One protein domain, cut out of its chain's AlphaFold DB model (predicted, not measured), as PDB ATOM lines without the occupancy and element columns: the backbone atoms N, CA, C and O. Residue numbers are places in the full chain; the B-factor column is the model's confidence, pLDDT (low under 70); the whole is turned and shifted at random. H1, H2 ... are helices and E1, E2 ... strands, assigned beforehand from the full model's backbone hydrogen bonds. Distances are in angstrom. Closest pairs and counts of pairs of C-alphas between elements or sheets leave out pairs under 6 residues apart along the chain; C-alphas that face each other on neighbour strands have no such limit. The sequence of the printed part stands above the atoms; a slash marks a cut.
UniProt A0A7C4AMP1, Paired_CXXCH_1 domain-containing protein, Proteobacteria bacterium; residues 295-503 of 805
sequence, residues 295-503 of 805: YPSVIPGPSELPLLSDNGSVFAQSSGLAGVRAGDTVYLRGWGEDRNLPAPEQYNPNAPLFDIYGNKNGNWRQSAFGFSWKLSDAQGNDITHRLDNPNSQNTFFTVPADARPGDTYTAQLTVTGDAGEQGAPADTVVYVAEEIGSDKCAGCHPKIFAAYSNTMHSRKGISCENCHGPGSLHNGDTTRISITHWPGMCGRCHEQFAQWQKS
ATOM      1  N   TYR A 295     114.657 146.753  83.147       90.38
ATOM      2  CA  TYR A 295     114.712 145.312  83.387       90.38
ATOM      3  C   TYR A 295     113.476 144.877  84.184       90.38
ATOM      4  O   TYR A 295     113.470 144.970  85.413       90.38
ATOM      5  N   PRO A 296     112.396 144.459  83.501       92.38
ATOM      6  CA  PRO A 296     111.236 143.877  84.153       92.38
ATOM      7  C   PRO A 296     111.489 142.409  84.500       92.38
ATOM      8  O   PRO A 296     111.953 141.628  83.667       92.38
ATOM      9  N   SER A 297     111.097 141.995  85.699       89.50
ATOM     10  CA  SER A 297     111.154 140.590  86.104       89.50
ATOM     11  C   SER A 297     109.932 140.172  86.911       89.50
ATOM     12  O   SER A 297     109.213 140.997  87.474       89.50
ATOM     13  N   VAL A 298     109.677 138.862  86.938       90.62
ATOM     14  CA  VAL A 298     108.689 138.259  87.835       90.62
ATOM     15  C   VAL A 298     109.414 137.836  89.106       90.62
ATOM     16  O   VAL A 298     110.442 137.159  89.028       90.62
ATOM     17  N   ILE A 299     108.883 138.217  90.268       87.06
ATOM     18  CA  ILE A 299     109.504 137.950  91.569       87.06
ATOM     19  C   ILE A 299     108.593 137.115  92.489       87.06
ATOM     20  O   ILE A 299     107.374 137.110  92.314       87.06
ATOM     21  N   PRO A 300     109.145 136.371  93.471       86.19
ATOM     22  CA  PRO A 300     108.364 135.451  94.315       86.19
ATOM     23  C   PRO A 300     107.417 136.105  95.341       86.19
ATOM     24  O   PRO A 300     106.759 135.403  96.109       86.19
ATOM     25  N   GLY A 301     107.364 137.432  95.430       81.56
ATOM     26  CA  GLY A 301     106.581 138.148  96.439       81.56
ATOM     27  C   GLY A 301     106.569 139.659  96.203       81.56
ATOM     28  O   GLY A 301     107.164 140.121  95.236       81.56
ATOM     29  N   PRO A 302     105.921 140.449  97.075       72.19
ATOM     30  CA  PRO A 302     105.789 141.899  96.885       72.19
ATOM     31  C   PRO A 302     107.125 142.653  96.975       72.19
ATOM     32  O   PRO A 302     107.301 143.713  96.372       72.19
ATOM     33  N   SER A 303     108.088 142.101  97.711       67.69
ATOM     34  CA  SER A 303     109.479 142.535  97.673       67.69
ATOM     35  C   SER A 303     110.410 141.343  97.892       67.69
ATOM     36  O   SER A 303     109.994 140.265  98.321       67.69
ATOM     37  N   GLU A 304     111.687 141.530  97.585       61.12
ATOM     38  CA  GLU A 304     112.711 140.491  97.745       61.12
ATOM     39  C   GLU A 304     113.332 140.448  99.127       61.12
ATOM     40  O   GLU A 304     113.907 139.427  99.508       61.12
ATOM     41  N   LEU A 305     113.198 141.547  99.871       62.38
ATOM     42  CA  LEU A 305     113.685 141.720 101.234       62.38
ATOM     43  C   LEU A 305     112.559 142.249 102.150       62.38
ATOM     44  O   LEU A 305     112.748 143.290 102.775       62.38
ATOM     45  N   PRO A 306     111.392 141.575 102.245       54.59
ATOM     46  CA  PRO A 306     110.241 141.955 103.077       54.59
ATOM     47  C   PRO A 306     110.607 142.420 104.489       54.59
ATOM     48  O   PRO A 306     110.058 143.413 104.960       54.59
ATOM     49  N   LEU A 307     111.594 141.774 105.121       54.94
ATOM     50  CA  LEU A 307     112.058 142.101 106.475       54.94
ATOM     51  C   LEU A 307     112.858 143.406 106.598       54.94
ATOM     52  O   LEU A 307     113.099 143.855 107.711       54.94
ATOM     53  N   LEU A 308     113.306 143.995 105.487       52.78
ATOM     54  CA  LEU A 308     113.997 145.291 105.453       52.78
ATOM     55  C   LEU A 308     113.109 146.412 104.887       52.78
ATOM     56  O   LEU A 308     113.556 147.551 104.799       52.78
ATOM     57  N   SER A 309     111.884 146.100 104.449       49.53
ATOM     58  CA  SER A 309     110.980 147.040 103.770       49.53
ATOM     59  C   SER A 309     109.723 147.390 104.580       49.53
ATOM     60  O   SER A 309     108.672 147.608 103.985       49.53
ATOM     61  N   ASP A 310     109.832 147.444 105.912       50.56
ATOM     62  CA  ASP A 310     108.827 147.967 106.863       50.56
ATOM     63  C   ASP A 310     107.467 147.234 106.949       50.56
ATOM     64  O   ASP A 310     106.594 147.660 107.700       50.56
ATOM     65  N   ASN A 311     107.264 146.114 106.244       50.00
ATOM     66  CA  ASN A 311     105.948 145.448 106.150       50.00
ATOM     67  C   ASN A 311     105.860 144.080 106.846       50.00
ATOM     68  O   ASN A 311     104.952 143.291 106.585       50.00
ATOM     69  N   GLY A 312     106.787 143.792 107.750       53.66
ATOM     70  CA  GLY A 312     106.829 142.537 108.483       53.66
ATOM     71  C   GLY A 312     107.057 141.286 107.653       53.66
ATOM     72  O   GLY A 312     107.596 141.340 106.547       53.66
ATOM     73  N   SER A 313     106.729 140.126 108.226       51.44
ATOM     74  CA  SER A 313     107.021 138.798 107.674       51.44
ATOM     75  C   SER A 313     106.152 138.452 106.461       51.44
ATOM     76  O   SER A 313     105.381 137.490 106.482       51.44
ATOM     77  N   VAL A 314     106.248 139.227 105.384       54.28
ATOM     78  CA  VAL A 314     105.622 138.875 104.111       54.28
ATOM     79  C   VAL A 314     106.540 137.895 103.395       54.28
ATOM     80  O   VAL A 314     107.395 138.277 102.606       54.28
ATOM     81  N   PHE A 315     106.410 136.612 103.727       63.19
ATOM     82  CA  PHE A 315     107.113 135.531 103.036       63.19
ATOM     83  C   PHE A 315     106.820 135.551 101.530       63.19
ATOM     84  O   PHE A 315     105.801 136.087 101.095       63.19
ATOM     85  N   ALA A 316     107.701 134.944 100.730       76.00
ATOM     86  CA  ALA A 316     107.437 134.731  99.312       76.00
ATOM     87  C   ALA A 316     106.120 133.956  99.132       76.00
ATOM     88  O   ALA A 316     105.931 132.895  99.728       76.00
ATOM     89  N   GLN A 317     105.208 134.502  98.328       78.19
ATOM     90  CA  GLN A 317     103.841 133.994  98.163       78.19
ATOM     91  C   GLN A 317     103.644 133.271  96.829       78.19
ATOM     92  O   GLN A 317     102.734 132.457  96.691       78.19
ATOM     93  N   SER A 318     104.521 133.515  95.856       84.25
ATOM     94  CA  SER A 318     104.501 132.881  94.541       84.25
ATOM     95  C   SER A 318     105.865 132.280  94.206       84.25
ATOM     96  O   SER A 318     106.833 132.399  94.955       84.25
ATOM     97  N   SER A 319     105.945 131.582  93.075       80.75
ATOM     98  CA  SER A 319     107.191 131.025  92.547       80.75
ATOM     99  C   SER A 319     108.143 132.101  91.997       80.75
ATOM    100  O   SER A 319     109.349 131.883  91.940       80.75
ATOM    101  N   GLY A 320     107.638 133.270  91.599       86.94
ATOM    102  CA  GLY A 320     108.437 134.249  90.856       86.94
ATOM    103  C   GLY A 320     108.825 133.758  89.460       86.94
ATOM    104  O   GLY A 320     109.921 134.037  88.985       86.94
ATOM    105  N   LEU A 321     107.961 132.954  88.836       90.12
ATOM    106  CA  LEU A 321     108.162 132.394  87.502       90.12
ATOM    107  C   LEU A 321     107.174 133.001  86.510       90.12
ATOM    108  O   LEU A 321     106.059 133.354  86.879       90.12
ATOM    109  N   ALA A 322     107.566 133.048  85.238       90.50
ATOM    110  CA  ALA A 322     106.699 133.499  84.150       90.50
ATOM    111  C   ALA A 322     105.540 132.526  83.863       90.50
ATOM    112  O   ALA A 322     104.469 132.952  83.439       90.50
ATOM    113  N   GLY A 323     105.753 131.226  84.091       93.06
ATOM    114  CA  GLY A 323     104.714 130.204  83.983       93.06
ATOM    115  C   GLY A 323     103.889 130.115  85.260       93.06
ATOM    116  O   GLY A 323     104.421 129.744  86.310       93.06
ATOM    117  N   VAL A 324     102.601 130.429  85.165       93.81
ATOM    118  CA  VAL A 324     101.671 130.520  86.305       93.81
ATOM    119  C   VAL A 324     100.338 129.851  85.991       93.81
ATOM    120  O   VAL A 324     100.063 129.508  84.843       93.81
ATOM    121  N   ARG A 325      99.498 129.648  87.004       94.12
ATOM    122  CA  ARG A 325      98.139 129.116  86.844       94.12
ATOM    123  C   ARG A 325      97.118 130.245  86.749       94.12
ATOM    124  O   ARG A 325      97.365 131.376  87.165       94.12
ATOM    125  N   ALA A 326      95.932 129.918  86.244       95.56
ATOM    126  CA  ALA A 326      94.780 130.801  86.368       95.56
ATOM    127  C   ALA A 326      94.494 131.090  87.853       95.56
ATOM    128  O   ALA A 326      94.497 130.175  88.678       95.56
ATOM    129  N   GLY A 327      94.263 132.360  88.192       94.62
ATOM    130  CA  GLY A 327      94.054 132.809  89.571       94.62
ATOM    131  C   GLY A 327      95.324 133.081  90.386       94.62
ATOM    132  O   GLY A 327      95.202 133.624  91.482       94.62
ATOM    133  N   ASP A 328      96.523 132.760  89.887       93.50
ATOM    134  CA  ASP A 328      97.766 133.079  90.598       93.50
ATOM    135  C   ASP A 328      98.020 134.597  90.617       93.50
ATOM    136  O   ASP A 328      97.762 135.315  89.644       93.50
ATOM    137  N   THR A 329      98.580 135.098  91.720       93.75
ATOM    138  CA  THR A 329      99.114 136.464  91.794       93.75
ATOM    139  C   THR A 329     100.542 136.506  91.257       93.75
ATOM    140  O   THR A 329     101.419 135.761  91.700       93.75
ATOM    141  N   VAL A 330     100.780 137.420  90.321       94.19
ATOM    142  CA  VAL A 330     102.074 137.671  89.691       94.19
ATOM    143  C   VAL A 330     102.642 138.968  90.241       94.19
ATOM    144  O   VAL A 330     102.081 140.037  90.003       94.19
ATOM    145  N   TYR A 331     103.775 138.878  90.935       92.56
ATOM    146  CA  TYR A 331     104.531 140.045  91.377       92.56
ATOM    147  C   TYR A 331     105.579 140.412  90.334       92.56
ATOM    148  O   TYR A 331     106.334 139.560  89.868       92.56
ATOM    149  N   LEU A 332     105.612 141.689  89.983       92.62
ATOM    150  CA  LEU A 332     106.485 142.273  88.982       92.62
ATOM    151  C   LEU A 332     107.458 143.226  89.667       92.62
ATOM    152  O   LEU A 332     107.056 144.053  90.489       92.62
ATOM    153  N   ARG A 333     108.732 143.128  89.299       89.00
ATOM    154  CA  ARG A 333     109.777 144.049  89.729       89.00
ATOM    155  C   ARG A 333     110.278 144.880  88.573       89.00
ATOM    156  O   ARG A 333     110.527 144.373  87.482       89.00
ATOM    157  N   GLY A 334     110.448 146.163  88.867       90.12
ATOM    158  CA  GLY A 334     111.100 147.120  88.002       90.12
ATOM    159  C   GLY A 334     112.526 147.346  88.459       90.12
ATOM    160  O   GLY A 334     112.790 147.571  89.645       90.12
ATOM    161  N   TRP A 335     113.453 147.295  87.512       87.69
ATOM    162  CA  TRP A 335     114.843 147.627  87.764       87.69
ATOM    163  C   TRP A 335     115.387 148.514  86.652       87.69
ATOM    164  O   TRP A 335     115.205 148.233  85.468       87.69
ATOM    165  N   GLY A 336     116.000 149.624  87.050       86.25
ATOM    166  CA  GLY A 336     116.650 150.572  86.159       86.25
ATOM    167  C   GLY A 336     118.158 150.393  86.182       86.25
ATOM    168  O   GLY A 336     118.760 150.365  87.251       86.25
ATOM    169  N   GLU A 337     118.793 150.308  85.023       81.12
ATOM    170  CA  GLU A 337     120.236 150.512  84.923       81.12
ATOM    171  C   GLU A 337     120.499 151.817  84.203       81.12
ATOM    172  O   GLU A 337     119.972 152.050  83.120       81.12
ATOM    173  N   ASP A 338     121.358 152.643  84.783       77.56
ATOM    174  CA  ASP A 338     121.890 153.807  84.098       77.56
ATOM    175  C   ASP A 338     123.416 153.744  84.110       77.56
ATOM    176  O   ASP A 338     124.044 153.662  85.172       77.56
ATOM    177  N   ARG A 339     124.019 153.782  82.917       72.81
ATOM    178  CA  ARG A 339     125.475 153.863  82.753       72.81
ATOM    179  C   ARG A 339     126.030 155.201  83.248       72.81
ATOM    180  O   ARG A 339     127.220 155.277  83.558       72.81
ATOM    181  N   ASN A 340     125.176 156.218  83.373       70.12
ATOM    182  CA  ASN A 340     125.477 157.522  83.959       70.12
ATOM    183  C   ASN A 340     125.599 157.481  85.500       70.12
ATOM    184  O   ASN A 340     126.106 158.427  86.103       70.12
ATOM    185  N   LEU A 341     125.181 156.399  86.163       71.19
ATOM    186  CA  LEU A 341     125.197 156.275  87.625       71.19
ATOM    187  C   LEU A 341     125.986 155.021  88.034       71.19
ATOM    188  O   LEU A 341     125.396 154.050  88.475       71.19
ATOM    189  N   PRO A 342     127.317 154.971  87.867       57.69
ATOM    190  CA  PRO A 342     128.091 153.736  87.940       57.69
ATOM    191  C   PRO A 342     128.050 152.997  89.274       57.69
ATOM    192  O   PRO A 342     128.498 151.858  89.257       57.69
ATOM    193  N   ALA A 343     127.565 153.588  90.375       62.34
ATOM    194  CA  ALA A 343     127.615 152.989  91.707       62.34
ATOM    195  C   ALA A 343     126.243 152.811  92.397       62.34
ATOM    196  O   ALA A 343     125.353 153.653  92.251       62.34
ATOM    197  N   PRO A 344     126.074 151.761  93.230       60.19
ATOM    198  CA  PRO A 344     124.902 151.523  94.081       60.19
ATOM    199  C   PRO A 344     124.405 152.760  94.843       60.19
ATOM    200  O   PRO A 344     123.205 153.043  94.860       60.19
ATOM    201  N   GLU A 345     125.327 153.536  95.413       62.59
ATOM    202  CA  GLU A 345     125.037 154.748  96.180       62.59
ATOM    203  C   GLU A 345     124.452 155.877  95.319       62.59
ATOM    204  O   GLU A 345     123.759 156.747  95.845       62.59
ATOM    205  N   GLN A 346     124.710 155.863  94.009       68.25
ATOM    206  CA  GLN A 346     124.176 156.836  93.055       68.25
ATOM    207  C   GLN A 346     122.783 156.439  92.556       68.25
ATOM    208  O   GLN A 346     121.949 157.310  92.344       68.25
ATOM    209  N   TYR A 347     122.499 155.138  92.431       68.31
ATOM    210  CA  TYR A 347     121.161 154.643  92.087       68.31
ATOM    211  C   TYR A 347     120.144 154.803  93.229       68.31
ATOM    212  O   TYR A 347     118.935 154.853  92.991       68.31
ATOM    213  N   ASN A 348     120.610 154.841  94.481       70.88
ATOM    214  CA  ASN A 348     119.753 155.010  95.652       70.88
ATOM    215  C   ASN A 348     120.340 156.005  96.672       70.88
ATOM    216  O   ASN A 348     120.709 155.610  97.784       70.88
ATOM    217  N   PRO A 349     120.416 157.303  96.328       66.06
ATOM    218  CA  PRO A 349     121.030 158.325  97.179       66.06
ATOM    219  C   PRO A 349     120.337 158.487  98.540       66.06
ATOM    220  O   PRO A 349     120.957 158.958  99.494       66.06
ATOM    221  N   ASN A 350     119.074 158.062  98.647       68.12
ATOM    222  CA  ASN A 350     118.251 158.185  99.851       68.12
ATOM    223  C   ASN A 350     118.184 156.887 100.679       68.12
ATOM    224  O   ASN A 350     117.363 156.780 101.590       68.12
ATOM    225  N   ALA A 351     119.012 155.888 100.360       64.50
ATOM    226  CA  ALA A 351     119.071 154.608 101.059       64.50
ATOM    227  C   ALA A 351     119.325 154.775 102.577       64.50
ATOM    228  O   ALA A 351     120.397 155.271 102.950       64.50
ATOM    229  N   PRO A 352     118.412 154.313 103.459       55.03
ATOM    230  CA  PRO A 352     118.676 154.282 104.895       55.03
ATOM    231  C   PRO A 352     119.760 153.247 105.237       55.03
ATOM    232  O   PRO A 352     119.901 152.224 104.559       55.03
ATOM    233  N   LEU A 353     120.512 153.508 106.310       53.66
ATOM    234  CA  LEU A 353     121.407 152.529 106.932       53.66
ATOM    235  C   LEU A 353     120.575 151.505 107.699       53.66
ATOM    236  O   LEU A 353     119.846 151.869 108.616       53.66
ATOM    237  N   PHE A 354     120.702 150.234 107.328       53.00
ATOM    238  CA  PHE A 354     119.970 149.150 107.982       53.00
ATOM    239  C   PHE A 354     120.728 148.470 109.118       53.00
ATOM    240  O   PHE A 354     120.091 147.864 109.970       53.00
ATOM    241  N   ASP A 355     122.064 148.512 109.117       54.59
ATOM    242  CA  ASP A 355     122.884 147.985 110.207       54.59
ATOM    243  C   ASP A 355     124.341 148.492 110.160       54.59
ATOM    244  O   ASP A 355     124.811 149.073 109.174       54.59
ATOM    245  N   ILE A 356     125.077 148.212 111.241       52.91
ATOM    246  CA  ILE A 356     126.503 148.536 111.427       52.91
ATOM    247  C   ILE A 356     127.458 147.757 110.525       52.91
ATOM    248  O   ILE A 356     128.657 148.043 110.471       52.91
ATOM    249  N   TYR A 357     126.973 146.730 109.824       56.88
ATOM    250  CA  TYR A 357     127.794 146.011 108.861       56.88
ATOM    251  C   TYR A 357     127.949 146.817 107.570       56.88
ATOM    252  O   TYR A 357     128.643 146.349 106.665       56.88
ATOM    253  N   GLY A 358     127.390 148.033 107.520       51.66
ATOM    254  CA  GLY A 358     127.421 149.024 106.452       51.66
ATOM    255  C   GLY A 358     126.110 149.010 105.673       51.66
ATOM    256  O   GLY A 358     125.361 148.043 105.761       51.66
ATOM    257  N   ASN A 359     125.865 150.028 104.840       47.16
ATOM    258  CA  ASN A 359     124.732 150.015 103.915       47.16
ATOM    259  C   ASN A 359     124.721 148.685 103.140       47.16
ATOM    260  O   ASN A 359     125.583 148.446 102.292       47.16
ATOM    261  N   LYS A 360     123.741 147.819 103.423       51.84
ATOM    262  CA  LYS A 360     123.057 147.131 102.326       51.84
ATOM    263  C   LYS A 360     122.554 148.249 101.438       51.84
ATOM    264  O   LYS A 360     122.149 149.285 101.967       51.84
ATOM    265  N   ASN A 361     122.618 148.094 100.128       49.97
ATOM    266  CA  ASN A 361     122.021 149.074  99.237       49.97
ATOM    267  C   ASN A 361     120.565 149.284  99.708       49.97
ATOM    268  O   ASN A 361     119.783 148.338  99.652       49.97
ATOM    269  N   GLY A 362     120.264 150.421 100.354       51.81
ATOM    270  CA  GLY A 362     119.078 150.577 101.213       51.81
ATOM    271  C   GLY A 362     117.806 150.215 100.451       51.81
ATOM    272  O   GLY A 362     117.828 150.423  99.255       51.81
ATOM    273  N   ASN A 363     116.782 149.630 101.094       55.72
ATOM    274  CA  ASN A 363     115.433 149.159 100.672       55.72
ATOM    275  C   ASN A 363     115.159 148.759  99.200       55.72
ATOM    276  O   ASN A 363     114.015 148.512  98.833       55.72
ATOM    277  N   TRP A 364     116.192 148.693  98.374       68.44
ATOM    278  CA  TRP A 364     116.256 148.432  96.948       68.44
ATOM    279  C   TRP A 364     115.375 149.341  96.093       68.44
ATOM    280  O   TRP A 364     115.158 149.044  94.919       68.44
ATOM    281  N   ARG A 365     114.933 150.480  96.652       72.69
ATOM    282  CA  ARG A 365     113.930 151.356  96.032       72.69
ATOM    283  C   ARG A 365     114.416 152.154  94.819       72.69
ATOM    284  O   ARG A 365     113.616 152.869  94.229       72.69
ATOM    285  N   GLN A 366     115.710 152.060  94.481       79.38
ATOM    286  CA  GLN A 366     116.322 152.724  93.324       79.38
ATOM    287  C   GLN A 366     115.852 154.181  93.182       79.38
ATOM    288  O   GLN A 366     115.325 154.581  92.149       79.38
ATOM    289  N   SER A 367     115.991 154.972  94.257       81.06
ATOM    290  CA  SER A 367     115.319 156.274  94.373       81.06
ATOM    291  C   SER A 367     115.757 157.323  93.346       81.06
ATOM    292  O   SER A 367     115.172 158.400  93.317       81.06
ATOM    293  N   ALA A 368     116.803 157.051  92.562       82.38
ATOM    294  CA  ALA A 368     117.188 157.867  91.415       82.38
ATOM    295  C   ALA A 368     116.292 157.642  90.177       82.38
ATOM    296  O   ALA A 368     116.408 158.383  89.209       82.38
ATOM    297  N   PHE A 369     115.402 156.645  90.188       88.62
ATOM    298  CA  PHE A 369     114.593 156.254  89.037       88.62
ATOM    299  C   PHE A 369     113.089 156.416  89.267       88.62
ATOM    300  O   PHE A 369     112.567 156.172  90.357       88.62
ATOM    301  N   GLY A 370     112.378 156.766  88.196       93.06
ATOM    302  CA  GLY A 370     110.930 156.620  88.066       93.06
ATOM    303  C   GLY A 370     110.569 155.351  87.290       93.06
ATOM    304  O   GLY A 370     111.266 154.984  86.345       93.06
ATOM    305  N   PHE A 371     109.468 154.700  87.664       95.19
ATOM    306  CA  PHE A 371     109.001 153.451  87.054       95.19
ATOM    307  C   PHE A 371     107.563 153.608  86.561       95.19
ATOM    308  O   PHE A 371     106.732 154.191  87.256       95.19
ATOM    309  N   SER A 372     107.268 153.085  85.372       97.69
ATOM    310  CA  SER A 372     105.917 153.067  84.808       97.69
ATOM    311  C   SER A 372     105.649 151.754  84.082       97.69
ATOM    312  O   SER A 372     106.463 151.310  83.271       97.69
ATOM    313  N   TRP A 373     104.506 151.144  84.370       98.44
ATOM    314  CA  TRP A 373     104.096 149.843  83.866       98.44
ATOM    315  C   TRP A 373     102.846 149.935  83.002       98.44
ATOM    316  O   TRP A 373     101.886 150.633  83.336       98.44
ATOM    317  N   LYS A 374     102.828 149.133  81.940       98.38
ATOM    318  CA  LYS A 374     101.648 148.823  81.134       98.38
ATOM    319  C   LYS A 374     101.431 147.313  81.118       98.38
ATOM    320  O   LYS A 374     102.392 146.561  80.995       98.38
ATOM    321  N   LEU A 375     100.181 146.867  81.220       98.56
ATOM    322  CA  LEU A 375      99.824 145.451  81.123       98.56
ATOM    323  C   LEU A 375      98.892 145.227  79.932       98.56
ATOM    324  O   LEU A 375      97.895 145.935  79.784       98.56
ATOM    325  N   SER A 376      99.190 144.219  79.116       98.31
ATOM    326  CA  SER A 376      98.350 143.817  77.987       98.31
ATOM    327  C   SER A 376      98.043 142.324  77.989       98.31
ATOM    328  O   SER A 376      98.865 141.522  78.432       98.31
ATOM    329  N   ASP A 377      96.856 141.953  77.509       96.50
ATOM    330  CA  ASP A 377      96.480 140.552  77.284       96.50
ATOM    331  C   ASP A 377      97.046 140.004  75.957       96.50
ATOM    332  O   ASP A 377      97.707 140.713  75.194       96.50
ATOM    333  N   ALA A 378      96.762 138.733  75.665       92.31
ATOM    334  CA  ALA A 378      97.223 138.044  74.460       92.31
ATOM    335  C   ALA A 378      96.722 138.674  73.144       92.31
ATOM    336  O   ALA A 378      97.297 138.422  72.084       92.31
ATOM    337  N   GLN A 379      95.651 139.474  73.186       94.19
ATOM    338  CA  GLN A 379      95.112 140.200  72.035       94.19
ATOM    339  C   GLN A 379      95.694 141.619  71.920       94.19
ATOM    340  O   GLN A 379      95.395 142.325  70.956       94.19
ATOM    341  N   GLY A 380      96.535 142.033  72.871       93.81
ATOM    342  CA  GLY A 380      97.121 143.367  72.937       93.81
ATOM    343  C   GLY A 380      96.195 144.420  73.549       93.81
ATOM    344  O   GLY A 380      96.501 145.611  73.456       93.81
ATOM    345  N   ASN A 381      95.077 144.026  74.171       96.94
ATOM    346  CA  ASN A 381      94.209 144.976  74.859       96.94
ATOM    347  C   ASN A 381      94.908 145.503  76.111       96.94
ATOM    348  O   ASN A 381      95.561 144.753  76.836       96.94
ATOM    349  N   ASP A 382      94.746 146.792  76.393       97.62
ATOM    350  CA  ASP A 382      95.278 147.407  77.604       97.62
ATOM    351  C   ASP A 382      94.441 147.014  78.828       97.62
ATOM    352  O   ASP A 382      93.260 147.349  78.948       97.62
ATOM    353  N   ILE A 383      95.078 146.305  79.753       97.69
ATOM    354  CA  ILE A 383      94.511 145.867  81.026       97.69
ATOM    355  C   ILE A 383      95.329 146.396  82.212       97.69
ATOM    356  O   ILE A 383      95.286 145.825  83.299       97.69
ATOM    357  N   THR A 384      96.047 147.510  82.033       98.19
ATOM    358  CA  THR A 384      96.900 148.152  83.054       98.19
ATOM    359  C   THR A 384      96.152 148.451  84.353       98.19
ATOM    360  O   THR A 384      96.734 148.375  85.427       98.19
ATOM    361  N   HIS A 385      94.838 148.690  84.284       97.06
ATOM    362  CA  HIS A 385      93.964 148.864  85.453       97.06
ATOM    363  C   HIS A 385      93.925 147.655  86.410       97.06
ATOM    364  O   HIS A 385      93.371 147.767  87.499       97.06
ATOM    365  N   ARG A 386      94.452 146.493  85.999       96.69
ATOM    366  CA  ARG A 386      94.588 145.295  86.844       96.69
ATOM    367  C   ARG A 386      95.866 145.278  87.680       96.69
ATOM    368  O   ARG A 386      95.971 144.425  88.559       96.69
ATOM    369  N   LEU A 387      96.830 146.154  87.389       97.56
ATOM    370  CA  LEU A 387      98.017 146.330  88.219       97.56
ATOM    371  C   LEU A 387      97.636 147.068  89.505       97.56
ATOM    372  O   LEU A 387      96.885 148.039  89.453       97.56
ATOM    373  N   ASP A 388      98.193 146.636  90.634       95.44
ATOM    374  CA  ASP A 388      97.999 147.283  91.940       95.44
ATOM    375  C   ASP A 388      98.407 148.766  91.912       95.44
ATOM    376  O   ASP A 388      97.627 149.653  92.257       95.44
ATOM    377  N   ASN A 389      99.611 149.045  91.411       95.38
ATOM    378  CA  ASN A 389     100.083 150.399  91.148       95.38
ATOM    379  C   ASN A 389     100.985 150.403  89.902       95.38
ATOM    380  O   ASN A 389     102.058 149.803  89.930       95.38
ATOM    381  N   PRO A 390     100.594 151.048  88.793       97.12
ATOM    382  CA  PRO A 390     101.408 151.059  87.582       97.12
ATOM    383  C   PRO A 390     102.622 151.997  87.668       97.12
ATOM    384  O   PRO A 390     103.485 151.922  86.807       97.12
ATOM    385  N   ASN A 391     102.719 152.873  88.673       96.12
ATOM    386  CA  ASN A 391     103.804 153.862  88.794       96.12
ATOM    387  C   ASN A 391     104.785 153.559  89.939       96.12
ATOM    388  O   ASN A 391     105.580 154.413  90.334       96.12
ATOM    389  N   SER A 392     104.702 152.368  90.530       91.50
ATOM    390  CA  SER A 392     105.659 151.894  91.528       91.50
ATOM    391  C   SER A 392     106.767 151.073  90.879       91.50
ATOM    392  O   SER A 392     106.599 150.493  89.806       91.50
ATOM    393  N   GLN A 393     107.911 150.987  91.562       89.00
ATOM    394  CA  GLN A 393     108.996 150.103  91.141       89.00
ATOM    395  C   GLN A 393     108.516 148.651  91.056       89.00
ATOM    396  O   GLN A 393     108.636 148.026  90.006       89.00
ATOM    397  N   ASN A 394     107.931 148.140  92.142       89.75
ATOM    398  CA  ASN A 394     107.317 146.817  92.177       89.75
ATOM    399  C   ASN A 394     105.800 146.959  92.125       89.75
ATOM    400  O   ASN A 394     105.239 147.839  92.779       89.75
ATOM    401  N   THR A 395     105.140 146.075  91.391       93.06
ATOM    402  CA  THR A 395     103.681 146.027  91.253       93.06
ATOM    403  C   THR A 395     103.224 144.574  91.167       93.06
ATOM    404  O   THR A 395     104.048 143.661  91.177       93.06
ATOM    405  N   PHE A 396     101.925 144.314  91.109       94.88
ATOM    406  CA  PHE A 396     101.412 142.960  90.903       94.88
ATOM    407  C   PHE A 396     100.039 142.975  90.239       94.88
ATOM    408  O   PHE A 396      99.336 143.983  90.269       94.88
ATOM    409  N   PHE A 397      99.644 141.841  89.662       96.62
ATOM    410  CA  PHE A 397      98.272 141.580  89.226       96.62
ATOM    411  C   PHE A 397      97.895 140.128  89.512       96.62
ATOM    412  O   PHE A 397      98.756 139.277  89.721       96.62
ATOM    413  N   THR A 398      96.598 139.832  89.513       96.44
ATOM    414  CA  THR A 398      96.102 138.451  89.603       96.44
ATOM    415  C   THR A 398      95.633 137.988  88.235       96.44
ATOM    416  O   THR A 398      94.856 138.685  87.573       96.44
ATOM    417  N   VAL A 399      96.108 136.816  87.815       96.25
ATOM    418  CA  VAL A 399      95.697 136.187  86.560       96.25
ATOM    419  C   VAL A 399      94.190 135.908  86.616       96.25
ATOM    420  O   VAL A 399      93.725 135.333  87.602       96.25
ATOM    421  N   PRO A 400      93.407 136.292  85.592       95.62
ATOM    422  CA  PRO A 400      91.987 135.966  85.515       95.62
ATOM    423  C   PRO A 400      91.715 134.479  85.782       95.62
ATOM    424  O   PRO A 400      92.401 133.602  85.260       95.62
ATOM    425  N   ALA A 401      90.713 134.189  86.613       95.56
ATOM    426  CA  ALA A 401      90.376 132.816  86.998       95.56
ATOM    427  C   ALA A 401      89.837 131.974  85.825       95.56
ATOM    428  O   ALA A 401      89.827 130.749  85.897       95.56
ATOM    429  N   ASP A 402      89.377 132.629  84.760       94.38
ATOM    430  CA  ASP A 402      88.896 132.035  83.514       94.38
ATOM    431  C   ASP A 402      89.979 131.920  82.426       94.38
ATOM    432  O   ASP A 402      89.684 131.429  81.331       94.38
ATOM    433  N   ALA A 403      91.218 132.334  82.722       95.88
ATOM    434  CA  ALA A 403      92.348 132.178  81.818       95.88
ATOM    435  C   ALA A 403      92.655 130.696  81.557       95.88
ATOM    436  O   ALA A 403      92.468 129.831  82.416       95.88
ATOM    437  N   ARG A 404      93.134 130.392  80.354       95.25
ATOM    438  CA  ARG A 404      93.367 129.029  79.865       95.25
ATOM    439  C   ARG A 404      94.843 128.785  79.575       95.25
ATOM    440  O   ARG A 404      95.561 129.731  79.251       95.25
ATOM    441  N   PRO A 405      95.310 127.522  79.614       94.81
ATOM    442  CA  PRO A 405      96.659 127.190  79.177       94.81
ATOM    443  C   PRO A 405      96.969 127.758  77.788       94.81
ATOM    444  O   PRO A 405      96.255 127.482  76.824       94.81
ATOM    445  N   GLY A 406      98.046 128.536  77.692       92.75
ATOM    446  CA  GLY A 406      98.460 129.231  76.472       92.75
ATOM    447  C   GLY A 406      98.115 130.720  76.433       92.75
ATOM    448  O   GLY A 406      98.726 131.430  75.633       92.75
ATOM    449  N   ASP A 407      97.222 131.207  77.301       96.25
ATOM    450  CA  ASP A 407      96.994 132.645  77.466       96.25
ATOM    451  C   ASP A 407      98.279 133.334  77.942       96.25
ATOM    452  O   ASP A 407      99.091 132.753  78.670       96.25
ATOM    453  N   THR A 408      98.474 134.581  77.514       96.94
ATOM    454  CA  THR A 408      99.661 135.375  77.841       96.94
ATOM    455  C   THR A 408      99.284 136.769  78.314       96.94
ATOM    456  O   THR A 408      98.266 137.327  77.898       96.94
ATOM    457  N   TYR A 409     100.125 137.318  79.184       97.81
ATOM    458  CA  TYR A 409     100.044 138.687  79.669       97.81
ATOM    459  C   TYR A 409     101.420 139.328  79.551       97.81
ATOM    460  O   TYR A 409     102.396 138.818  80.106       97.81
ATOM    461  N   THR A 410     101.500 140.442  78.837       98.25
ATOM    462  CA  THR A 410     102.748 141.181  78.638       98.25
ATOM    463  C   THR A 410     102.763 142.377  79.573       98.25
ATOM    464  O   THR A 410     101.937 143.281  79.438       98.25
ATOM    465  N   ALA A 411     103.698 142.375  80.521       98.12
ATOM    466  CA  ALA A 411     103.979 143.510  81.383       98.12
ATOM    467  C   ALA A 411     105.169 144.286  80.811       98.12
ATOM    468  O   ALA A 411     106.290 143.784  80.763       98.12
ATOM    469  N   GLN A 412     104.904 145.510  80.376       98.12
ATOM    470  CA  GLN A 412     105.882 146.415  79.800       98.12
ATOM    471  C   GLN A 412     106.300 147.446  80.844       98.12
ATOM    472  O   GLN A 412     105.460 148.183  81.359       98.12
ATOM    473  N   LEU A 413     107.595 147.514  81.134       98.06
ATOM    474  CA  LEU A 413     108.205 148.478  82.038       98.06
ATOM    475  C   LEU A 413     108.888 149.586  81.249       98.06
ATOM    476  O   LEU A 413     109.642 149.321  80.318       98.06
ATOM    477  N   THR A 414     108.715 150.820  81.702       97.50
ATOM    478  CA  THR A 414     109.565 151.946  81.329       97.50
ATOM    479  C   THR A 414     110.231 152.536  82.567       97.50
ATOM    480  O   THR A 414     109.588 152.701  83.606       97.50
ATOM    481  N   VAL A 415     111.516 152.864  82.442       95.00
ATOM    482  CA  VAL A 415     112.322 153.501  83.490       95.00
ATOM    483  C   VAL A 415     112.708 154.909  83.050       95.00
ATOM    484  O   VAL A 415     113.092 155.116  81.898       95.00
ATOM    485  N   THR A 416     112.635 155.862  83.974       93.62
ATOM    486  CA  THR A 416     113.063 157.252  83.774       93.62
ATOM    487  C   THR A 416     114.171 157.587  84.764       93.62
ATOM    488  O   THR A 416     114.018 157.321  85.954       93.62
ATOM    489  N   GLY A 417     115.283 158.144  84.284       86.88
ATOM    490  CA  GLY A 417     116.411 158.557  85.122       86.88
ATOM    491  C   GLY A 417     116.128 159.851  85.887       86.88
ATOM    492  O   GLY A 417     115.145 160.546  85.619       86.88
ATOM    493  N   ASP A 418     117.014 160.211  86.809       76.62
ATOM    494  CA  ASP A 418     116.918 161.421  87.636       76.62
ATOM    495  C   ASP A 418     116.976 162.720  86.814       76.62
ATOM    496  O   ASP A 418     116.315 163.705  87.146       76.62
ATOM    497  N   ALA A 419     117.691 162.697  85.688       74.12
ATOM    498  CA  ALA A 419     117.721 163.764  84.692       74.12
ATOM    499  C   ALA A 419     116.432 163.866  83.845       74.12
ATOM    500  O   ALA A 419     116.338 164.725  82.970       74.12
ATOM    501  N   GLY A 420     115.438 163.001  84.076       82.56
ATOM    502  CA  GLY A 420     114.174 162.965  83.332       82.56
ATOM    503  C   GLY A 420     114.238 162.210  81.998       82.56
ATOM    504  O   GLY A 420     113.241 162.153  81.279       82.56
ATOM    505  N   GLU A 421     115.382 161.608  81.669       85.44
ATOM    506  CA  GLU A 421     115.575 160.813  80.455       85.44
ATOM    507  C   GLU A 421     114.799 159.494  80.542       85.44
ATOM    508  O   GLU A 421     115.033 158.672  81.430       85.44
ATOM    509  N   GLN A 422     113.874 159.276  79.606       91.81
ATOM    510  CA  GLN A 422     113.060 158.065  79.551       91.81
ATOM    511  C   GLN A 422     113.724 156.994  78.675       91.81
ATOM    512  O   GLN A 422     114.023 157.229  77.496       91.81
ATOM    513  N   GLY A 423     113.929 155.815  79.261       91.12
ATOM    514  CA  GLY A 423     114.439 154.614  78.611       91.12
ATOM    515  C   GLY A 423     113.488 154.015  77.580       91.12
ATOM    516  O   GLY A 423     112.298 154.331  77.540       91.12
ATOM    517  N   ALA A 424     114.010 153.112  76.746       95.19
ATOM    518  CA  ALA A 424     113.155 152.266  75.920       95.19
ATOM    519  C   ALA A 424     112.345 151.309  76.817       95.19
ATOM    520  O   ALA A 424     112.893 150.807  77.804       95.19
ATOM    521  N   PRO A 425     111.067 151.040  76.494       96.38
ATOM    522  CA  PRO A 425     110.293 150.062  77.234       96.38
ATOM    523  C   PRO A 425     110.880 148.659  77.060       96.38
ATOM    524  O   PRO A 425     111.386 148.313  75.989       96.38
ATOM    525  N   ALA A 426     110.774 147.846  78.103       96.69
ATOM    526  CA  ALA A 426     111.152 146.443  78.094       96.69
ATOM    527  C   ALA A 426     109.985 145.587  78.584       96.69
ATOM    528  O   ALA A 426     109.238 146.000  79.470       96.69
ATOM    529  N   ASP A 427     109.853 144.386  78.028       96.25
ATOM    530  CA  ASP A 427     108.725 143.499  78.291       96.25
ATOM    531  C   ASP A 427     109.151 142.292  79.129       96.25
ATOM    532  O   ASP A 427     110.228 141.723  78.941       96.25
ATOM    533  N   THR A 428     108.254 141.845  80.001       94.31
ATOM    534  CA  THR A 428     108.258 140.489  80.545       94.31
ATOM    535  C   THR A 428     106.912 139.833  80.261       94.31
ATOM    536  O   THR A 428     105.860 140.473  80.351       94.31
ATOM    537  N   VAL A 429     106.940 138.563  79.859       95.25
ATOM    538  CA  VAL A 429     105.742 137.828  79.440       95.25
ATOM    539  C   VAL A 429     105.431 136.753  80.461       95.25
ATOM    540  O   VAL A 429     106.254 135.884  80.741       95.25
ATOM    541  N   VAL A 430     104.209 136.796  80.968       95.31
ATOM    542  CA  VAL A 430     103.612 135.770  81.814       95.31
ATOM    543  C   VAL A 430     102.757 134.877  80.928       95.31
ATOM    544  O   VAL A 430     102.019 135.375  80.079       95.31
ATOM    545  N   TYR A 431     102.830 133.566  81.124       94.75
ATOM    546  CA  TYR A 431     101.999 132.608  80.406       94.75
ATOM    547  C   TYR A 431     101.260 131.689  81.369       94.75
ATOM    548  O   TYR A 431     101.799 131.242  82.383       94.75
ATOM    549  N   VAL A 432     100.015 131.387  81.019       96.06
ATOM    550  CA  VAL A 432      99.156 130.502  81.799       96.06
ATOM    551  C   VAL A 432      99.419 129.060  81.394       96.06
ATOM    552  O   VAL A 432      99.410 128.724  80.210       96.06
ATOM    553  N   ALA A 433      99.655 128.199  82.374       95.31
ATOM    554  CA  ALA A 433      99.881 126.774  82.201       95.31
ATOM    555  C   ALA A 433      99.286 125.978  83.377       95.31
ATOM    556  O   ALA A 433      98.863 126.525  84.394       95.31
ATOM    557  N   GLU A 434      99.255 124.659  83.223       94.75
ATOM    558  CA  GLU A 434      98.697 123.707  84.185       94.75
ATOM    559  C   GLU A 434      99.748 122.690  84.623       94.75
ATOM    560  O   GLU A 434     100.701 122.397  83.893       94.75
ATOM    561  N   GLU A 435      99.563 122.141  85.825       92.69
ATOM    562  CA  GLU A 435     100.402 121.044  86.292       92.69
ATOM    563  C   GLU A 435     100.097 119.756  85.536       92.69
ATOM    564  O   GLU A 435      98.943 119.395  85.308       92.69
ATOM    565  N   ILE A 436     101.151 119.032  85.179       91.75
ATOM    566  CA  ILE A 436     101.045 117.766  84.457       91.75
ATOM    567  C   ILE A 436     101.487 116.558  85.285       91.75
ATOM    568  O   ILE A 436     101.253 115.425  84.850       91.75
ATOM    569  N   GLY A 437     102.076 116.794  86.460       88.81
ATOM    570  CA  GLY A 437     102.575 115.789  87.387       88.81
ATOM    571  C   GLY A 437     104.019 115.374  87.097       88.81
ATOM    572  O   GLY A 437     104.423 115.194  85.946       88.81
ATOM    573  N   SER A 438     104.800 115.149  88.161       83.94
ATOM    574  CA  SER A 438     106.232 114.812  88.058       83.94
ATOM    575  C   SER A 438     106.519 113.487  87.343       83.94
ATOM    576  O   SER A 438     107.578 113.350  86.734       83.94
ATOM    577  N   ASP A 439     105.585 112.535  87.347       86.25
ATOM    578  CA  ASP A 439     105.760 111.243  86.667       86.25
ATOM    579  C   ASP A 439     105.922 111.403  85.152       86.25
ATOM    580  O   ASP A 439     106.697 110.681  84.522       86.25
ATOM    581  N   LYS A 440     105.258 112.400  84.554       88.62
ATOM    582  CA  LYS A 440     105.409 112.688  83.123       88.62
ATOM    583  C   LYS A 440     106.802 113.218  82.783       88.62
ATOM    584  O   LYS A 440     107.278 113.007  81.671       88.62
ATOM    585  N   CYS A 441     107.489 113.848  83.738       89.56
ATOM    586  CA  CYS A 441     108.858 114.326  83.556       89.56
ATOM    587  C   CYS A 441     109.873 113.170  83.501       89.56
ATOM    588  O   CYS A 441     110.904 113.295  82.836       89.56
ATOM    589  N   ALA A 442     109.598 112.044  84.172       89.94
ATOM    590  CA  ALA A 442     110.532 110.921  84.302       89.94
ATOM    591  C   ALA A 442     110.903 110.282  82.953       89.94
ATOM    592  O   ALA A 442     112.040 109.841  82.777       89.94
ATOM    593  N   GLY A 443     109.973 110.272  81.990       87.44
ATOM    594  CA  GLY A 443     110.201 109.709  80.656       87.44
ATOM    595  C   GLY A 443     111.285 110.443  79.860       87.44
ATOM    596  O   GLY A 443     112.109 109.802  79.212       87.44
ATOM    597  N   CYS A 444     111.327 111.777  79.950       90.12
ATOM    598  CA  CYS A 444     112.296 112.610  79.224       90.12
ATOM    599  C   CYS A 444     113.534 112.973  80.063       90.12
ATOM    600  O   CYS A 444     114.612 113.182  79.505       90.12
ATOM    601  N   HIS A 445     113.422 113.006  81.398       92.00
ATOM    602  CA  HIS A 445     114.508 113.372  82.320       92.00
ATOM    603  C   HIS A 445     114.890 112.247  83.303       92.00
ATOM    604  O   HIS A 445     114.992 112.496  84.509       92.00
ATOM    605  N   PRO A 446     115.175 111.014  82.841       92.31
ATOM    606  CA  PRO A 446     115.323 109.855  83.726       92.31
ATOM    607  C   PRO A 446     116.476 109.997  84.731       92.31
ATOM    608  O   PRO A 446     116.360 109.570  85.877       92.31
ATOM    609  N   LYS A 447     117.584 110.641  84.335       91.38
ATOM    610  CA  LYS A 447     118.753 110.846  85.210       91.38
ATOM    611  C   LYS A 447     118.456 111.808  86.360       91.38
ATOM    612  O   LYS A 447     118.763 111.499  87.506       91.38
ATOM    613  N   ILE A 448     117.864 112.961  86.045       89.69
ATOM    614  CA  ILE A 448     117.537 113.984  87.048       89.69
ATOM    615  C   ILE A 448     116.435 113.462  87.964       89.69
ATOM    616  O   ILE A 448     116.547 113.607  89.174       89.69
ATOM    617  N   PHE A 449     115.426 112.782  87.415       92.12
ATOM    618  CA  PHE A 449     114.353 112.183  88.204       92.12
ATOM    619  C   PHE A 449     114.889 111.156  89.215       92.12
ATOM    620  O   PHE A 449     114.527 111.192  90.390       92.12
ATOM    621  N   ALA A 450     115.813 110.286  88.789       91.31
ATOM    622  CA  ALA A 450     116.451 109.308  89.669       91.31
ATOM    623  C   ALA A 450     117.344 109.945  90.749       91.31
ATOM    624  O   ALA A 450     117.437 109.421  91.855       91.31
ATOM    625  N   ALA A 451     118.012 111.062  90.454       90.88
ATOM    626  CA  ALA A 451     118.767 111.802  91.464       90.88
ATOM    627  C   ALA A 451     117.823 112.498  92.459       90.88
ATOM    628  O   ALA A 451     117.975 112.343  93.674       90.88
ATOM    629  N   TYR A 452     116.801 113.185  91.942       92.69
ATOM    630  CA  TYR A 452     115.845 113.960  92.724       92.69
ATOM    631  C   TYR A 452     115.038 113.095  93.698       92.69
ATOM    632  O   TYR A 452     114.801 113.519  94.831       92.69
ATOM    633  N   SER A 453     114.682 111.867  93.305       91.56
ATOM    634  CA  SER A 453     113.947 110.920  94.155       91.56
ATOM    635  C   SER A 453     114.668 110.579  95.466       91.56
ATOM    636  O   SER A 453     114.037 110.193  96.451       91.56
ATOM    637  N   ASN A 454     115.989 110.783  95.524       90.25
ATOM    638  CA  ASN A 454     116.770 110.578  96.741       90.25
ATOM    639  C   ASN A 454     116.707 111.761  97.717       90.25
ATOM    640  O   ASN A 454     117.060 111.582  98.888       90.25
ATOM    641  N   THR A 455     116.256 112.937  97.273       92.75
ATOM    642  CA  THR A 455     116.244 114.168  98.074       92.75
ATOM    643  C   THR A 455     115.101 114.221  99.086       92.75
ATOM    644  O   THR A 455     114.057 113.582  98.939       92.75
ATOM    645  N   MET A 456     115.269 115.044 100.122       91.88
ATOM    646  CA  MET A 456     114.214 115.323 101.097       91.88
ATOM    647  C   MET A 456     113.011 116.035 100.482       91.88
ATOM    648  O   MET A 456     111.901 115.802 100.949       91.88
ATOM    649  N   HIS A 457     113.201 116.841  99.434       92.88
ATOM    650  CA  HIS A 457     112.097 117.490  98.724       92.88
ATOM    651  C   HIS A 457     111.159 116.448  98.110       92.88
ATOM    652  O   HIS A 457     109.968 116.440  98.421       92.88
ATOM    653  N   SER A 458     111.709 115.489  97.357       92.50
ATOM    654  CA  SER A 458     110.917 114.391  96.789       92.50
ATOM    655  C   SER A 458     110.214 113.569  97.876       92.50
ATOM    656  O   SER A 458     109.010 113.331  97.793       92.50
ATOM    657  N   ARG A 459     110.917 113.221  98.964       91.69
ATOM    658  CA  ARG A 459     110.335 112.474 100.100       91.69
ATOM    659  C   ARG A 459     109.238 113.231 100.851       91.69
ATOM    660  O   ARG A 459     108.463 112.612 101.575       91.69
ATOM    661  N   LYS A 460     109.193 114.559 100.729       93.19
ATOM    662  CA  LYS A 460     108.151 115.424 101.301       93.19
ATOM    663  C   LYS A 460     107.032 115.746 100.307       93.19
ATOM    664  O   LYS A 460     106.155 116.530 100.644       93.19
ATOM    665  N   GLY A 461     107.033 115.120  99.128       92.00
ATOM    666  CA  GLY A 461     105.997 115.303  98.114       92.00
ATOM    667  C   GLY A 461     106.135 116.593  97.308       92.00
ATOM    668  O   GLY A 461     105.185 116.981  96.639       92.00
ATOM    669  N   ILE A 462     107.296 117.255  97.358       93.12
ATOM    670  CA  ILE A 462     107.565 118.427  96.525       93.12
ATOM    671  C   ILE A 462     107.865 117.951  95.102       93.12
ATOM    672  O   ILE A 462     108.799 117.176  94.869       93.12
ATOM    673  N   SER A 463     107.049 118.403  94.161       91.88
ATOM    674  CA  SER A 463     107.108 118.091  92.738       91.88
ATOM    675  C   SER A 463     108.122 118.990  92.015       91.88
ATOM    676  O   SER A 463     108.515 120.044  92.520       91.88
ATOM    677  N   CYS A 464     108.518 118.611  90.796       92.12
ATOM    678  CA  CYS A 464     109.327 119.474  89.925       92.12
ATOM    679  C   CYS A 464     108.641 120.834  89.693       92.12
ATOM    680  O   CYS A 464     109.278 121.886  89.708       92.12
ATOM    681  N   GLU A 465     107.321 120.805  89.511       92.38
ATOM    682  CA  GLU A 465     106.494 121.953  89.129       92.38
ATOM    683  C   GLU A 465     106.318 122.953  90.279       92.38
ATOM    684  O   GLU A 465     106.067 124.135  90.042       92.38
ATOM    685  N   ASN A 466     106.562 122.538  91.529       91.12
ATOM    686  CA  ASN A 466     106.615 123.472  92.652       91.12
ATOM    687  C   ASN A 466     107.774 124.475  92.524       91.12
ATOM    688  O   ASN A 466     107.603 125.621  92.936       91.12
ATOM    689  N   CYS A 467     108.905 124.072  91.933       90.94
ATOM    690  CA  CYS A 467     110.097 124.914  91.759       90.94
ATOM    691  C   CYS A 467     110.276 125.437  90.327       90.94
ATOM    692  O   CYS A 467     110.934 126.452  90.127       90.94
ATOM    693  N   HIS A 468     109.715 124.755  89.330       91.75
ATOM    694  CA  HIS A 468     109.899 125.086  87.911       91.75
ATOM    695  C   HIS A 468     108.646 125.650  87.232       91.75
ATOM    696  O   HIS A 468     108.716 126.095  86.083       91.75
ATOM    697  N   GLY A 469     107.527 125.690  87.961       91.19
ATOM    698  CA  GLY A 469     106.230 126.121  87.457       91.19
ATOM    699  C   GLY A 469     105.467 124.991  86.752       91.19
ATOM    700  O   GLY A 469     106.014 123.907  86.542       91.19
ATOM    701  N   PRO A 470     104.189 125.231  86.411       93.44
ATOM    702  CA  PRO A 470     103.349 124.284  85.682       93.44
ATOM    703  C   PRO A 470     103.940 123.904  84.314       93.44
ATOM    704  O   PRO A 470     104.320 124.769  83.525       93.44
ATOM    705  N   GLY A 471     103.999 122.602  84.023       92.69
ATOM    706  CA  GLY A 471     104.709 122.051  82.869       92.69
ATOM    707  C   GLY A 471     103.876 121.813  81.607       92.69
ATOM    708  O   GLY A 471     104.425 121.288  80.637       92.69
ATOM    709  N   SER A 472     102.579 122.153  81.567       93.94
ATOM    710  CA  SER A 472     101.705 121.795  80.429       93.94
ATOM    711  C   SER A 472     102.140 122.361  79.079       93.94
ATOM    712  O   SER A 472     101.872 121.746  78.048       93.94
ATOM    713  N   LEU A 473     102.849 123.491  79.080       93.38
ATOM    714  CA  LEU A 473     103.381 124.115  77.869       93.38
ATOM    715  C   LEU A 473     104.829 123.717  77.568       93.38
ATOM    716  O   LEU A 473     105.323 124.080  76.507       93.38
ATOM    717  N   HIS A 474     105.496 122.973  78.461       91.50
ATOM    718  CA  HIS A 474     106.891 122.586  78.279       91.50
ATOM    719  C   HIS A 474     107.066 121.745  77.017       91.50
ATOM    720  O   HIS A 474     107.768 122.180  76.126       91.50
ATOM    721  N   ASN A 475     106.445 120.564  76.928       84.75
ATOM    722  CA  ASN A 475     106.424 119.666  75.755       84.75
ATOM    723  C   ASN A 475     107.681 119.682  74.834       84.75
ATOM    724  O   ASN A 475     107.562 119.675  73.610       84.75
ATOM    725  N   GLY A 476     108.891 119.719  75.409       84.25
ATOM    726  CA  GLY A 476     110.165 119.798  74.674       84.25
ATOM    727  C   GLY A 476     110.675 121.212  74.338       84.25
ATOM    728  O   GLY A 476     111.854 121.368  74.036       84.25
ATOM    729  N   ASP A 477     109.843 122.243  74.450       88.69
ATOM    730  CA  ASP A 477     110.228 123.654  74.451       88.69
ATOM    731  C   ASP A 477     110.760 124.065  75.836       88.69
ATOM    732  O   ASP A 477     110.026 124.271  76.811       88.69
ATOM    733  N   THR A 478     112.081 124.193  75.936       84.19
ATOM    734  CA  THR A 478     112.769 124.570  77.178       84.19
ATOM    735  C   THR A 478     112.477 125.997  77.634       84.19
ATOM    736  O   THR A 478     112.797 126.323  78.769       84.19
ATOM    737  N   THR A 479     111.879 126.848  76.794       83.94
ATOM    738  CA  THR A 479     111.492 128.221  77.176       83.94
ATOM    739  C   THR A 479     110.170 128.271  77.949       83.94
ATOM    740  O   THR A 479     109.860 129.264  78.605       83.94
ATOM    741  N   ARG A 480     109.398 127.178  77.911       88.19
ATOM    742  CA  ARG A 480     108.079 127.035  78.547       88.19
ATOM    743  C   ARG A 480     108.121 126.321  79.899       88.19
ATOM    744  O   ARG A 480     107.093 125.882  80.407       88.19
ATOM    745  N   ILE A 481     109.314 126.187  80.465       87.31
ATOM    746  CA  ILE A 481     109.555 125.750  81.837       87.31
ATOM    747  C   ILE A 481     110.642 126.649  82.413       87.31
ATOM    748  O   ILE A 481     111.593 126.998  81.715       87.31
ATOM    749  N   SER A 482     110.494 127.075  83.662       84.44
ATOM    750  CA  SER A 482     111.351 128.135  84.190       84.44
ATOM    751  C   SER A 482     112.447 127.591  85.102       84.44
ATOM    752  O   SER A 482     112.264 126.620  85.836       84.44
ATOM    753  N   ILE A 483     113.596 128.259  85.090       85.00
ATOM    754  CA  ILE A 483     114.635 128.126  86.109       85.00
ATOM    755  C   ILE A 483     114.750 129.486  86.777       85.00
ATOM    756  O   ILE A 483     114.819 130.509  86.103       85.00
ATOM    757  N   THR A 484     114.750 129.487  88.104       83.75
ATOM    758  CA  THR A 484     114.900 130.698  88.897       83.75
ATOM    759  C   THR A 484     115.985 130.514  89.938       83.75
ATOM    760  O   THR A 484     116.079 129.463  90.570       83.75
ATOM    761  N   HIS A 485     116.775 131.564  90.116       84.75
ATOM    762  CA  HIS A 485     117.752 131.688  91.193       84.75
ATOM    763  C   HIS A 485     117.262 132.656  92.280       84.75
ATOM    764  O   HIS A 485     118.005 132.998  93.196       84.75
ATOM    765  N   TRP A 486     115.997 133.090  92.193       84.06
ATOM    766  CA  TRP A 486     115.356 133.921  93.200       84.06
ATOM    767  C   TRP A 486     115.266 133.165  94.530       84.06
ATOM    768  O   TRP A 486     114.545 132.167  94.615       84.06
ATOM    769  N   PRO A 487     115.904 133.641  95.612       85.19
ATOM    770  CA  PRO A 487     115.917 132.912  96.886       85.19
ATOM    771  C   PRO A 487     114.527 132.816  97.528       85.19
ATOM    772  O   PRO A 487     114.245 131.880  98.280       85.19
ATOM    773  N   GLY A 488     113.625 133.731  97.151       84.19
ATOM    774  CA  GLY A 488     112.211 133.686  97.512       84.19
ATOM    775  C   GLY A 488     111.492 132.424  97.025       84.19
ATOM    776  O   GLY A 488     110.575 131.981  97.704       84.19
ATOM    777  N   MET A 489     111.948 131.761  95.952       88.06
ATOM    778  CA  MET A 489     111.408 130.453  95.555       88.06
ATOM    779  C   MET A 489     111.501 129.446  96.709       88.06
ATOM    780  O   MET A 489     110.532 128.764  97.038       88.06
ATOM    781  N   CYS A 490     112.659 129.390  97.370       89.25
ATOM    782  CA  CYS A 490     112.854 128.557  98.552       89.25
ATOM    783  C   CYS A 490     112.055 129.104  99.744       89.25
ATOM    784  O   CYS A 490     111.496 128.337 100.527       89.25
ATOM    785  N   GLY A 491     111.969 130.434  99.855       86.31
ATOM    786  CA  GLY A 491     111.245 131.160 100.901       86.31
ATOM    787  C   GLY A 491     109.739 130.908 100.976       86.31
ATOM    788  O   GLY A 491     109.136 131.235 101.993       86.31
ATOM    789  N   ARG A 492     109.140 130.272  99.961       86.50
ATOM    790  CA  ARG A 492     107.744 129.793  99.999       86.50
ATOM    791  C   ARG A 492     107.515 128.708 101.050       86.50
ATOM    792  O   ARG A 492     106.388 128.498 101.490       86.50
ATOM    793  N   CYS A 493     108.570 127.974 101.401       87.56
ATOM    794  CA  CYS A 493     108.506 126.865 102.355       87.56
ATOM    795  C   CYS A 493     109.575 126.950 103.452       87.56
ATOM    796  O   CYS A 493     109.387 126.396 104.532       87.56
ATOM    797  N   HIS A 494     110.701 127.619 103.189       88.88
ATOM    798  CA  HIS A 494     111.842 127.684 104.096       88.88
ATOM    799  C   HIS A 494     111.918 129.020 104.838       88.88
ATOM    800  O   HIS A 494     112.290 130.042 104.263       88.88
ATOM    801  N   GLU A 495     111.694 128.988 106.153       84.12
ATOM    802  CA  GLU A 495     111.884 130.136 107.057       84.12
ATOM    803  C   GLU A 495     113.323 130.685 107.048       84.12
ATOM    804  O   GLU A 495     113.565 131.842 107.384       84.12
ATOM    805  N   GLN A 496     114.304 129.878 106.625       88.56
ATOM    806  CA  GLN A 496     115.705 130.293 106.522       88.56
ATOM    807  C   GLN A 496     115.900 131.437 105.519       88.56
ATOM    808  O   GLN A 496     116.876 132.176 105.629       88.56
ATOM    809  N   PHE A 497     114.971 131.614 104.576       86.12
ATOM    810  CA  PHE A 497     114.968 132.744 103.651       86.12
ATOM    811  C   PHE A 497     114.963 134.081 104.401       86.12
ATOM    812  O   PHE A 497     115.818 134.924 104.150       86.12
ATOM    813  N   ALA A 498     114.094 134.222 105.400       81.69
ATOM    814  CA  ALA A 498     114.008 135.404 106.252       81.69
ATOM    815  C   ALA A 498     115.335 135.699 106.988       81.69
ATOM    816  O   ALA A 498     115.799 136.834 107.066       81.69
ATOM    817  N   GLN A 499     116.015 134.659 107.470       86.19
ATOM    818  CA  GLN A 499     117.329 134.798 108.104       86.19
ATOM    819  C   GLN A 499     118.411 135.207 107.090       86.19
ATOM    820  O   GLN A 499     119.232 136.081 107.369       86.19
ATOM    821  N   TRP A 500     118.405 134.608 105.895       87.31
ATOM    822  CA  TRP A 500     119.353 134.909 104.818       87.31
ATOM    823  C   TRP A 500     119.254 136.362 104.341       87.31
ATOM    824  O   TRP A 500     120.292 136.975 104.090       87.31
ATOM    825  N   GLN A 501     118.054 136.950 104.329       80.50
ATOM    826  CA  GLN A 501     117.830 138.373 104.019       80.50
ATOM    827  C   GLN A 501     118.531 139.326 104.996       80.50
ATOM    828  O   GLN A 501     118.768 140.495 104.685       80.50
ATOM    829  N   LYS A 502     118.891 138.848 106.195       79.38
ATOM    830  CA  LYS A 502     119.714 139.607 107.142       79.38
ATOM    831  C   LYS A 502     121.203 139.550 106.770       79.38
ATOM    832  O   LYS A 502     121.941 140.463 107.127       79.38
ATOM    833  N   SER A 503     121.670 138.567 106.011       80.69
ATOM    834  CA  SER A 503     123.068 138.508 105.563       80.69
ATOM    835  C   SER A 503     123.366 139.498 104.421       80.69
ATOM    836  O   SER A 503     122.454 140.059 103.826       80.69
TER     837      SER A 503
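Overview. This is residues 295 to 503 of the 805 residues of the protein "Paired_CXXCH_1 domain-containing protein" of Proteobacteria bacterium (UniProt A0A7C4AMP1). With little regular structure, this is a small sandwich, sheets E3-E5-E6 and E1-E2-E4 face to face amid long loops, with short helices H2 to H5 beyond one end. The 209 printed residues, 77 in named elements of mixed class, run E1 E2 H1 E3 E4 E5 E6 H2 H3 H4 H5 H6 H7; both sheets are antiparallel. Compact, radius of gyration of the C-alphas 18.6 A, spans 54 by 46 by 29 A.

Along the chain. E3 is 370 to 377, E5 408 to 416 (26.3 A), E6 426 to 432; E1 295 to 299, from C-alpha (114.712, 145.312, 83.387), E2 329 to 337, E4 394 to 398. H1 is 344 to 347, H2 438 to 442, H3 446 to 452, H4 456 to 459, H5 464 to 468, H6 488 to 491, H7 496 to 500, ending at C-alpha (119.353, 134.909, 104.818).

Arrangement. Within hydrogen-bond range are N 372 and O 414 of E3 and E5, 2.9 A, and, in hairpin E1 and E2, N 297 and O 333, 3.0 A. H6 and H7 touch only at the corner, C-alphas of Gly 491 and Phe 497 4.9 A apart. In H3, H5 and H7 every O i to N i+4 pair is within range; in H2 0 of 1, but 2 of 2 O i to N i+3.

Size, cuts and confidence. The printed part has no cut; E1 to E2 is a long link. Residues 303 to 315, 342 to 347 and 349 to 364 have pLDDT under 70.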